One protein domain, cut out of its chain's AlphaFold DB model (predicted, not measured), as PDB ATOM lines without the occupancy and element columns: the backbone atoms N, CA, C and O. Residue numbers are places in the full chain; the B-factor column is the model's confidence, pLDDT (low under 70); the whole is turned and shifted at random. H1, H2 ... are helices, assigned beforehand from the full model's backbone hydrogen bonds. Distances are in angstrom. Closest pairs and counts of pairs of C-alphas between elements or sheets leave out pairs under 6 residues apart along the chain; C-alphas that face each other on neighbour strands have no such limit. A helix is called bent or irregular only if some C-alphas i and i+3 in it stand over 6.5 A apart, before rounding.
ATOM      1  N   ASP A 100      54.697 -38.138 -37.284       97.38
ATOM      2  CA  ASP A 100      53.249 -37.974 -37.445       97.38
ATOM      3  C   ASP A 100      52.903 -36.945 -38.528       97.38
ATOM      4  O   ASP A 100      52.126 -37.237 -39.434       97.38
ATOM      5  N   LEU A 101      53.548 -35.772 -38.525       97.50
ATOM      6  CA  LEU A 101      53.290 -34.738 -39.534       97.50
ATOM      7  C   LEU A 101      53.621 -35.211 -40.958       97.50
ATOM      8  O   LEU A 101      52.860 -34.950 -41.887       97.50
ATOM      9  N   ALA A 102      54.719 -35.947 -41.145       97.31
ATOM     10  CA  ALA A 102      55.089 -36.477 -42.456       97.31
ATOM     11  C   ALA A 102      54.077 -37.523 -42.961       97.31
ATOM     12  O   ALA A 102      53.800 -37.605 -44.157       97.31
ATOM     13  N   GLU A 103      53.506 -38.329 -42.062       97.12
ATOM     14  CA  GLU A 103      52.422 -39.260 -42.392       97.12
ATOM     15  C   GLU A 103      51.138 -38.532 -42.789       97.12
ATOM     16  O   GLU A 103      50.547 -38.880 -43.814       97.12
ATOM     17  N   LEU A 104      50.759 -37.491 -42.046       97.62
ATOM     18  CA  LEU A 104      49.586 -36.667 -42.337       97.62
ATOM     19  C   LEU A 104      49.719 -35.936 -43.676       97.62
ATOM     20  O   LEU A 104      48.791 -35.972 -44.480       97.62
ATOM     21  N   LEU A 105      50.876 -35.331 -43.960       96.69
ATOM     22  CA  LEU A 105      51.138 -34.661 -45.238       96.69
ATOM     23  C   LEU A 105      51.042 -35.632 -46.422       96.69
ATOM     24  O   LEU A 105      50.409 -35.317 -47.424       96.69
ATOM     25  N   ARG A 106      51.571 -36.856 -46.287       95.69
ATOM     26  CA  ARG A 106      51.390 -37.896 -47.316       95.69
ATOM     27  C   ARG A 106      49.932 -38.312 -47.494       95.69
ATOM     28  O   ARG A 106      49.568 -38.756 -48.580       95.69
ATOM     29  N   ASP A 107      49.104 -38.226 -46.454       95.81
ATOM     30  CA  ASP A 107      47.664 -38.472 -46.573       95.81
ATOM     31  C   ASP A 107      46.921 -37.309 -47.255       95.81
ATOM     32  O   ASP A 107      45.956 -37.549 -47.978       95.81
ATOM     33  N   LEU A 108      47.402 -36.065 -47.122       93.44
ATOM     34  CA  LEU A 108      46.881 -34.924 -47.892       93.44
ATOM     35  C   LEU A 108      47.081 -35.102 -49.402       93.44
ATOM     36  O   LEU A 108      46.213 -34.719 -50.188       93.44
ATOM     37  N   ASP A 109      48.193 -35.721 -49.803       89.31
ATOM     38  CA  ASP A 109      48.479 -36.029 -51.209       89.31
ATOM     39  C   ASP A 109      47.578 -37.144 -51.767       89.31
ATOM     40  O   ASP A 109      47.438 -37.302 -52.986       89.31
ATOM     41  N   ARG A 110      46.937 -37.927 -50.889       86.81
ATOM     42  CA  ARG A 110      45.985 -38.965 -51.287       86.81
ATOM     43  C   ARG A 110      44.611 -38.364 -51.531       86.81
ATOM     44  O   ARG A 110      44.143 -37.469 -50.836       86.81
ATOM     45  N   VAL A 111      43.918 -38.927 -52.519       80.31
ATOM     46  CA  VAL A 111      42.514 -38.614 -52.781       80.31
ATOM     47  C   VAL A 111      41.684 -39.887 -52.589       80.31
ATOM     48  O   VAL A 111      41.881 -40.835 -53.354       80.31
ATOM     49  N   PRO A 112      40.752 -39.924 -51.618       87.56
ATOM     50  CA  PRO A 112      40.443 -38.865 -50.651       87.56
ATOM     51  C   PRO A 112      41.339 -38.882 -49.393       87.56
ATOM     52  O   PRO A 112      41.762 -39.943 -48.946       87.56
ATOM     53  N   THR A 113      41.550 -37.708 -48.789       93.69
ATOM     54  CA  THR A 113      42.172 -37.525 -47.462       93.69
ATOM     55  C   THR A 113      41.228 -37.965 -46.342       93.69
ATOM     56  O   THR A 113      40.027 -37.666 -46.393       93.69
ATOM     57  N   ALA A 114      41.751 -38.611 -45.298       96.81
ATOM     58  CA  ALA A 114      40.948 -39.089 -44.173       96.81
ATOM     59  C   ALA A 114      40.456 -37.947 -43.245       96.81
ATOM     60  O   ALA A 114      41.201 -37.002 -42.979       96.81
ATOM     61  N   PRO A 115      39.242 -38.034 -42.662       97.81
ATOM     62  CA  PRO A 115      38.771 -37.074 -41.653       97.81
ATOM     63  C   PRO A 115      39.671 -36.968 -40.415       97.81
ATOM     64  O   PRO A 115      39.814 -35.896 -39.832       97.81
ATOM     65  N   GLN A 116      40.316 -38.071 -40.024       98.12
ATOM     66  CA  GLN A 116      41.275 -38.093 -38.920       98.12
ATOM     67  C   GLN A 116      42.505 -37.235 -39.229       98.12
ATOM     68  O   GLN A 116      43.002 -36.560 -38.333       98.12
ATOM     69  N   THR A 117      42.941 -37.184 -40.491       98.31
ATOM     70  CA  THR A 117      44.049 -36.324 -40.923       98.31
ATOM     71  C   THR A 117      43.717 -34.850 -40.707       98.31
ATOM     72  O   THR A 117      44.535 -34.107 -40.169       98.31
ATOM     73  N   VAL A 118      42.486 -34.431 -41.034       98.25
ATOM     74  CA  VAL A 118      41.993 -33.066 -40.765       98.25
ATOM     75  C   VAL A 118      42.055 -32.748 -39.268       98.25
ATOM     76  O   VAL A 118      42.540 -31.683 -38.884       98.25
ATOM     77  N   ALA A 119      41.585 -33.675 -38.429       98.56
ATOM     78  CA  ALA A 119      41.552 -33.505 -36.979       98.56
ATOM     79  C   ALA A 119      42.947 -33.433 -36.352       98.56
ATOM     80  O   ALA A 119      43.208 -32.524 -35.569       98.56
ATOM     81  N   MET A 120      43.851 -34.331 -36.741       98.50
ATOM     82  CA  MET A 120      45.215 -34.363 -36.212       98.50
ATOM     83  C   MET A 120      46.013 -33.127 -36.636       98.50
ATOM     84  O   MET A 120      46.670 -32.521 -35.799       98.50
ATOM     85  N   LEU A 121      45.898 -32.678 -37.892       98.50
ATOM     86  CA  LEU A 121      46.521 -31.419 -38.318       98.50
ATOM     87  C   LEU A 121      45.987 -30.229 -37.513       98.50
ATOM     88  O   LEU A 121      46.761 -29.379 -37.080       98.50
ATOM     89  N   HIS A 122      44.675 -30.180 -37.265       98.25
ATOM     90  CA  HIS A 122      44.090 -29.126 -36.441       98.25
ATOM     91  C   HIS A 122      44.625 -29.152 -35.001       98.25
ATOM     92  O   HIS A 122      45.002 -28.106 -34.475       98.25
ATOM     93  N   GLU A 123      44.700 -30.334 -34.384       98.25
ATOM     94  CA  GLU A 123      45.237 -30.530 -33.031       98.25
ATOM     95  C   GLU A 123      46.717 -30.134 -32.929       98.25
ATOM     96  O   GLU A 123      47.125 -29.508 -31.953       98.25
ATOM     97  N   MET A 124      47.507 -30.415 -33.969       98.06
ATOM     98  CA  MET A 124      48.918 -30.020 -34.065       98.06
ATOM     99  C   MET A 124      49.123 -28.515 -34.305       98.06
ATOM    100  O   MET A 124      50.260 -28.054 -34.355       98.06
ATOM    101  N   GLY A 125      48.048 -27.738 -34.472       97.56
ATOM    102  CA  GLY A 125      48.127 -26.315 -34.799       97.56
ATOM    103  C   GLY A 125      48.444 -26.033 -36.269       97.56
ATOM    104  O   GLY A 125      48.664 -24.879 -36.628       97.56
ATOM    105  N   GLU A 126      48.408 -27.045 -37.141       97.81
ATOM    106  CA  GLU A 126      48.628 -26.928 -38.587       97.81
ATOM    107  C   GLU A 126      47.384 -26.374 -39.304       97.81
ATOM    108  O   GLU A 126      46.775 -27.001 -40.175       97.81
ATOM    109  N   GLY A 127      46.973 -25.164 -38.909       95.50
ATOM    110  CA  GLY A 127      45.665 -24.601 -39.245       95.50
ATOM    111  C   GLY A 127      45.428 -24.395 -40.742       95.50
ATOM    112  O   GLY A 127      44.304 -24.570 -41.213       95.50
ATOM    113  N   ARG A 128      46.464 -24.035 -41.510       95.56
ATOM    114  CA  ARG A 128      46.351 -23.941 -42.974       95.56
ATOM    115  C   ARG A 128      46.153 -25.319 -43.598       95.56
ATOM    116  O   ARG A 128      45.219 -25.492 -44.376       95.56
ATOM    117  N   LEU A 129      46.982 -26.298 -43.235       96.81
ATOM    118  CA  LEU A 129      46.898 -27.657 -43.776       96.81
ATOM    119  C   LEU A 129      45.554 -28.315 -43.433       96.81
ATOM    120  O   LEU A 129      44.935 -28.921 -44.305       96.81
ATOM    121  N   SER A 130      45.039 -28.125 -42.211       97.50
ATOM    122  CA  SER A 130      43.723 -28.647 -41.817       97.50
ATOM    123  C   SER A 130      42.577 -28.022 -42.628       97.50
ATOM    124  O   SER A 130      41.653 -28.727 -43.036       97.50
ATOM    125  N   ARG A 131      42.631 -26.706 -42.901       96.00
ATOM    126  CA  ARG A 131      41.652 -26.020 -43.766       96.00
ATOM    127  C   ARG A 131      41.741 -26.503 -45.208       96.00
ATOM    128  O   ARG A 131      40.709 -26.784 -45.810       96.00
ATOM    129  N   GLU A 132      42.941 -26.621 -45.761       94.31
ATOM    130  CA  GLU A 132      43.118 -27.074 -47.142       94.31
ATOM    131  C   GLU A 132      42.661 -28.520 -47.341       94.31
ATOM    132  O   GLU A 132      41.998 -28.813 -48.336       94.31
ATOM    133  N   ALA A 133      42.900 -29.398 -46.366       95.81
ATOM    134  CA  ALA A 133      42.436 -30.781 -46.391       95.81
ATOM    135  C   ALA A 133      40.908 -30.883 -46.546       95.81
ATOM    136  O   ALA A 133      40.402 -31.515 -47.479       95.81
ATOM    137  N   ILE A 134      40.154 -30.203 -45.675       95.62
ATOM    138  CA  ILE A 134      38.686 -30.245 -45.717       95.62
ATOM    139  C   ILE A 134      38.119 -29.488 -46.933       95.62
ATOM    140  O   ILE A 134      37.127 -29.907 -47.533       95.62
ATOM    141  N   ARG A 135      38.786 -28.414 -47.381       93.56
ATOM    142  CA  ARG A 135      38.444 -27.712 -48.630       93.56
ATOM    143  C   ARG A 135      38.629 -28.594 -49.852       93.56
ATOM    144  O   ARG A 135      37.790 -28.578 -50.751       93.56
ATOM    145  N   ALA A 136      39.703 -29.374 -49.892       92.81
ATOM    146  CA  ALA A 136      39.985 -30.298 -50.975       92.81
ATOM    147  C   ALA A 136      38.947 -31.431 -51.048       92.81
ATOM    148  O   ALA A 136      38.579 -31.829 -52.155       92.81
ATOM    149  N   GLN A 137      38.438 -31.907 -49.904       94.44
ATOM    150  CA  GLN A 137      37.293 -32.827 -49.853       94.44
ATOM    151  C   GLN A 137      36.030 -32.167 -50.432       94.44
ATOM    152  O   GLN A 137      35.407 -32.728 -51.333       94.44
ATOM    153  N   ALA A 138      35.692 -30.953 -49.978       93.31
ATOM    154  CA  ALA A 138      34.495 -30.233 -50.422       93.31
ATOM    155  C   ALA A 138      34.524 -29.900 -51.922       93.31
ATOM    156  O   ALA A 138      33.556 -30.152 -52.631       93.31
ATOM    157  N   LYS A 139      35.659 -29.411 -52.437       91.00
ATOM    158  CA  LYS A 139      35.853 -29.095 -53.863       91.00
ATOM    159  C   LYS A 139      35.719 -30.321 -54.775       91.00
ATOM    160  O   LYS A 139      35.428 -30.168 -55.958       91.00
ATOM    161  N   ARG A 140      35.964 -31.520 -54.243       91.81
ATOM    162  CA  ARG A 140      35.810 -32.803 -54.947       91.81
ATOM    163  C   ARG A 140      34.477 -33.493 -54.646       91.81
ATOM    164  O   ARG A 140      34.300 -34.642 -55.031       91.81
ATOM    165  N   GLU A 141      33.561 -32.799 -53.973       93.81
ATOM    166  CA  GLU A 141      32.214 -33.276 -53.652       93.81
ATOM    167  C   GLU A 141      32.182 -34.518 -52.736       93.81
ATOM    168  O   GLU A 141      31.193 -35.249 -52.688       93.81
ATOM    169  N   HIS A 142      33.238 -34.744 -51.945       95.19
ATOM    170  CA  HIS A 142      33.281 -35.789 -50.912       95.19
ATOM    171  C   HIS A 142      32.562 -35.330 -49.631       95.19
ATOM    172  O   HIS A 142      33.169 -35.181 -48.568       95.19
ATOM    173  N   TYR A 143      31.268 -35.022 -49.740       94.75
ATOM    174  CA  TYR A 143      30.493 -34.391 -48.663       94.75
ATOM    175  C   TYR A 143      30.326 -35.268 -47.417       94.75
ATOM    176  O   TYR A 143      30.193 -34.743 -46.314       94.75
ATOM    177  N   ASP A 144      30.366 -36.590 -47.570       95.81
ATOM    178  CA  ASP A 144      30.399 -37.546 -46.464       95.81
ATOM    179  C   ASP A 144      31.670 -37.382 -45.619       95.81
ATOM    180  O   ASP A 144      31.601 -37.332 -44.389       95.81
ATOM    181  N   LEU A 145      32.820 -37.202 -46.275       96.62
ATOM    182  CA  LEU A 145      34.093 -36.942 -45.605       96.62
ATOM    183  C   LEU A 145      34.143 -35.549 -44.988       96.62
ATOM    184  O   LEU A 145      34.673 -35.400 -43.888       96.62
ATOM    185  N   VAL A 146      33.553 -34.542 -45.639       96.12
ATOM    186  CA  VAL A 146      33.423 -33.207 -45.042       96.12
ATOM    187  C   VAL A 146      32.565 -33.276 -43.779       96.12
ATOM    188  O   VAL A 146      32.976 -32.764 -42.743       96.12
ATOM    189  N   ALA A 147      31.411 -33.948 -43.823       96.06
ATOM    190  CA  ALA A 147      30.545 -34.115 -42.657       96.06
ATOM    191  C   ALA A 147      31.258 -34.861 -41.515       96.06
ATOM    192  O   ALA A 147      31.185 -34.431 -40.365       96.06
ATOM    193  N   ALA A 148      31.998 -35.930 -41.828       97.75
ATOM    194  CA  ALA A 148      32.811 -36.649 -40.851       97.75
ATOM    195  C   ALA A 148      33.929 -35.771 -40.259       97.75
ATOM    196  O   ALA A 148      34.157 -35.797 -39.052       97.75
ATOM    197  N   SER A 149      34.589 -34.953 -41.083       97.62
ATOM    198  CA  SER A 149      35.640 -34.031 -40.636       97.62
ATOM    199  C   SER A 149      35.076 -32.923 -39.745       97.62
ATOM    200  O   SER A 149      35.651 -32.635 -38.703       97.62
ATOM    201  N   LEU A 150      33.919 -32.348 -40.092       96.81
ATOM    202  CA  LEU A 150      33.237 -31.339 -39.270       96.81
ATOM    203  C   LEU A 150      32.673 -31.913 -37.967       96.81
ATOM    204  O   LEU A 150      32.566 -31.183 -36.987       96.81
ATOM    205  N   ALA A 151      32.335 -33.204 -37.924       98.00
ATOM    206  CA  ALA A 151      31.959 -33.864 -36.675       98.00
ATOM    207  C   ALA A 151      33.143 -33.961 -35.696       98.00
ATOM    208  O   ALA A 151      32.936 -33.897 -34.486       98.00
ATOM    209  N   LEU A 152      34.371 -34.093 -36.213       98.38
ATOM    210  CA  LEU A 152      35.600 -34.097 -35.414       98.38
ATOM    211  C   LEU A 152      36.089 -32.678 -35.096       98.38
ATOM    212  O   LEU A 152      36.544 -32.422 -33.985       98.38
ATOM    213  N   VAL A 153      35.980 -31.755 -36.056       97.81
ATOM    214  CA  VAL A 153      36.482 -30.379 -35.951       97.81
ATOM    215  C   VAL A 153      35.426 -29.366 -36.419       97.81
ATOM    216  O   VAL A 153      35.521 -28.817 -37.522       97.81
ATOM    217  N   PRO A 154      34.413 -29.060 -35.585       95.75
ATOM    218  CA  PRO A 154      33.334 -28.149 -35.973       95.75
ATOM    219  C   PRO A 154      33.803 -26.730 -36.324       95.75
ATOM    220  O   PRO A 154      33.166 -26.055 -37.128       95.75
ATOM    221  N   SER A 155      34.934 -26.284 -35.765       93.75
ATOM    222  CA  SER A 155      35.523 -24.957 -36.010       93.75
ATOM    223  C   SER A 155      35.973 -24.728 -37.460       93.75
ATOM    224  O   SER A 155      36.228 -23.588 -37.843       93.75
ATOM    225  N   LEU A 156      36.051 -25.777 -38.288       93.88
ATOM    226  CA  LEU A 156      36.417 -25.677 -39.704       93.88
ATOM    227  C   LEU A 156      35.218 -25.478 -40.646       93.88
ATOM    228  O   LEU A 156      35.408 -25.487 -41.863       93.88
ATOM    229  N   SER A 157      33.997 -25.271 -40.134       91.62
ATOM    230  CA  SER A 157      32.789 -25.070 -40.958       91.62
ATOM    231  C   SER A 157      32.955 -23.977 -42.014       91.62
ATOM    232  O   SER A 157      32.531 -24.139 -43.159       91.62
ATOM    233  N   ASP A 158      33.636 -22.892 -41.654       88.94
ATOM    234  CA  ASP A 158      33.882 -21.764 -42.548       88.94
ATOM    235  C   ASP A 158      34.756 -22.153 -43.739       88.94
ATOM    236  O   ASP A 158      34.583 -21.610 -44.829       88.94
ATOM    237  N   ALA A 159      35.672 -23.112 -43.577       91.19
ATOM    238  CA  ALA A 159      36.577 -23.517 -44.646       91.19
ATOM    239  C   ALA A 159      35.804 -24.042 -45.869       91.19
ATOM    240  O   ALA A 159      36.192 -23.791 -47.009       91.19
ATOM    241  N   VAL A 160      34.657 -24.688 -45.642       91.31
ATOM    242  CA  VAL A 160      33.828 -25.311 -46.685       91.31
ATOM    243  C   VAL A 160      32.592 -24.492 -47.076       91.31
ATOM    244  O   VAL A 160      31.762 -24.964 -47.860       91.31
ATOM    245  N   ALA A 161      32.470 -23.254 -46.585       86.31
ATOM    246  CA  ALA A 161      31.378 -22.352 -46.948       86.31
ATOM    247  C   ALA A 161      31.293 -22.152 -48.475       86.31
ATOM    248  O   ALA A 161      32.313 -21.983 -49.156       86.31
ATOM    249  N   GLY A 162      30.076 -22.210 -49.021       80.88
ATOM    250  CA  GLY A 162      29.806 -22.119 -50.462       80.88
ATOM    251  C   GLY A 162      30.227 -23.329 -51.315       80.88
ATOM    252  O   GLY A 162      29.986 -23.315 -52.517       80.88
ATOM    253  N   HIS A 163      30.835 -24.371 -50.732       83.06
ATOM    254  CA  HIS A 163      31.189 -25.608 -51.449       83.06
ATOM    255  C   HIS A 163      30.303 -26.801 -51.079       83.06
ATOM    256  O   HIS A 163      30.311 -27.798 -51.788       83.06
ATOM    257  N   MET A 164      29.547 -26.719 -49.983       78.75
ATOM    258  CA  MET A 164      28.670 -27.794 -49.516       78.75
ATOM    259  C   MET A 164      27.188 -27.462 -49.735       78.75
ATOM    260  O   MET A 164      26.772 -26.335 -49.444       78.75
ATOM    261  N   PRO A 165      26.352 -28.434 -50.149       74.94
ATOM    262  CA  PRO A 165      24.904 -28.271 -50.150       74.94
ATOM    263  C   PRO A 165      24.395 -27.882 -48.755       74.94
ATOM    264  O   PRO A 165      24.618 -28.596 -47.780       74.94
ATOM    265  N   GLY A 166      23.715 -26.740 -48.657       69.81
ATOM    266  CA  GLY A 166      23.159 -26.242 -47.396       69.81
ATOM    267  C   GLY A 166      24.153 -25.540 -46.464       69.81
ATOM    268  O   GLY A 166      23.728 -25.046 -45.421       69.81
ATOM    269  N   ALA A 167      25.439 -25.439 -46.820       69.31
ATOM    270  CA  ALA A 167      26.340 -24.516 -46.132       69.31
ATOM    271  C   ALA A 167      25.958 -23.063 -46.453       69.31
ATOM    272  O   ALA A 167      25.429 -22.776 -47.529       69.31
ATOM    273  N   SER A 168      26.240 -22.141 -45.525       64.94
ATOM    274  CA  SER A 168      26.055 -20.715 -45.795       64.94
ATOM    275  C   SER A 168      26.841 -20.324 -47.051       64.94
ATOM    276  O   SER A 168      28.035 -20.619 -47.160       64.94
ATOM    277  N   ASN A 169      26.164 -19.659 -47.990       62.94
ATOM    278  CA  ASN A 169      26.815 -18.996 -49.125       62.94
ATOM    279  C   ASN A 169      27.472 -17.672 -48.711       62.94
ATOM    280  O   ASN A 169      28.240 -17.111 -49.484       62.94
TER     281      ASN A 169
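Overview. This is residues 100 to 169 of the 253 residues of an uncharacterized protein of Monaibacterium sp. ALG8 (UniProt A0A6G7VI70). Three helices, H2, H3 and H4, form a small bundle whose centres make a triangle, with H3 running opposite ways to the other two. H1 packs on H2 at one end of the longest axis, H5 packs on H3, and the tail of residues 161 to 169 lies at the end away from H1. The printed part has 70 residues with five named helices, H1 to H5 in that order, and no named strand; its class is all helix. The whole is compact, with a radius of gyration of the C-alphas of 10.9 A, and elongated in outline, spanning 34 by 22 by 17 A.

Arrangement. H1, residues 100 to 108, touches H2, residues 115 to 123, with Leu 104 and Thr 117 as their closest C-alphas, 5.7 A apart. The two form a helical hairpin, at a steep tilt of 45 degrees, opposite ways. H2 and H3, residues 127 to 139, form the next hairpin and touch at a shallow tilt of 23 degrees, opposite ways; their closest C-alphas, of Val 118 and Ser 130, are 4.9 A apart. H1 and H3 are close but not clearly touching, with the closest C-alphas, of Leu 108 and Ala 133, 6.3 A apart. H3 touches H4, residues 143 to 152, with residues 134 to 138 of H3 alone, in a third hairpin at a shallow tilt of 29 degrees, opposite ways; the closest C-alphas, of Ile 134 and Val 146, are 6.1 A apart. H4 also touches H2, with the C-alphas of Pro 115 and Ser 149 closest at 4.5 A, at a tilt of 37 degrees, only just steep, the same way. H5, residues 154 to 160, touches H3 at a steep tilt of 57 degrees, the same way, with the closest C-alphas, of Arg 135 and Val 160, 5.6 A apart. H2 and H5 are near each other, while H1 is apart from H4 and H5. In H1, H2, H3 and H4 every O i to N i+4 pair is within hydrogen-bond range; in H5 it is 0 of 3, beside 3 of 4 O i to N i+3 pairs.

Along the chain. H1 begins at C-alpha 100, at (53.249, -37.974, -37.445), and is 12.6 A long, as is H2. H3, the longest helix with 13 residues, measures 18.2 A from C-alpha 127 at (45.665, -24.601, -39.245) to C-alpha 139. H4 measures 14.2 A. H5 measures 11.1 A, ends at C-alpha 160 at (33.828, -25.311, -46.685), and is irregular: C-alphas 155 and 158 are 7.5 A apart.

Size, cuts and confidence. The two C-alphas farthest apart are those of Asp 100 and Asn 169, at 34.6 A. The printed part has no cut and no long link; the link from H1 to H2 is short, and those from H2 to H3, H3 to H4 and H4 to H5 are tight. The mean pLDDT of the printed part is 92.5, with residues 166 to 169 under 70.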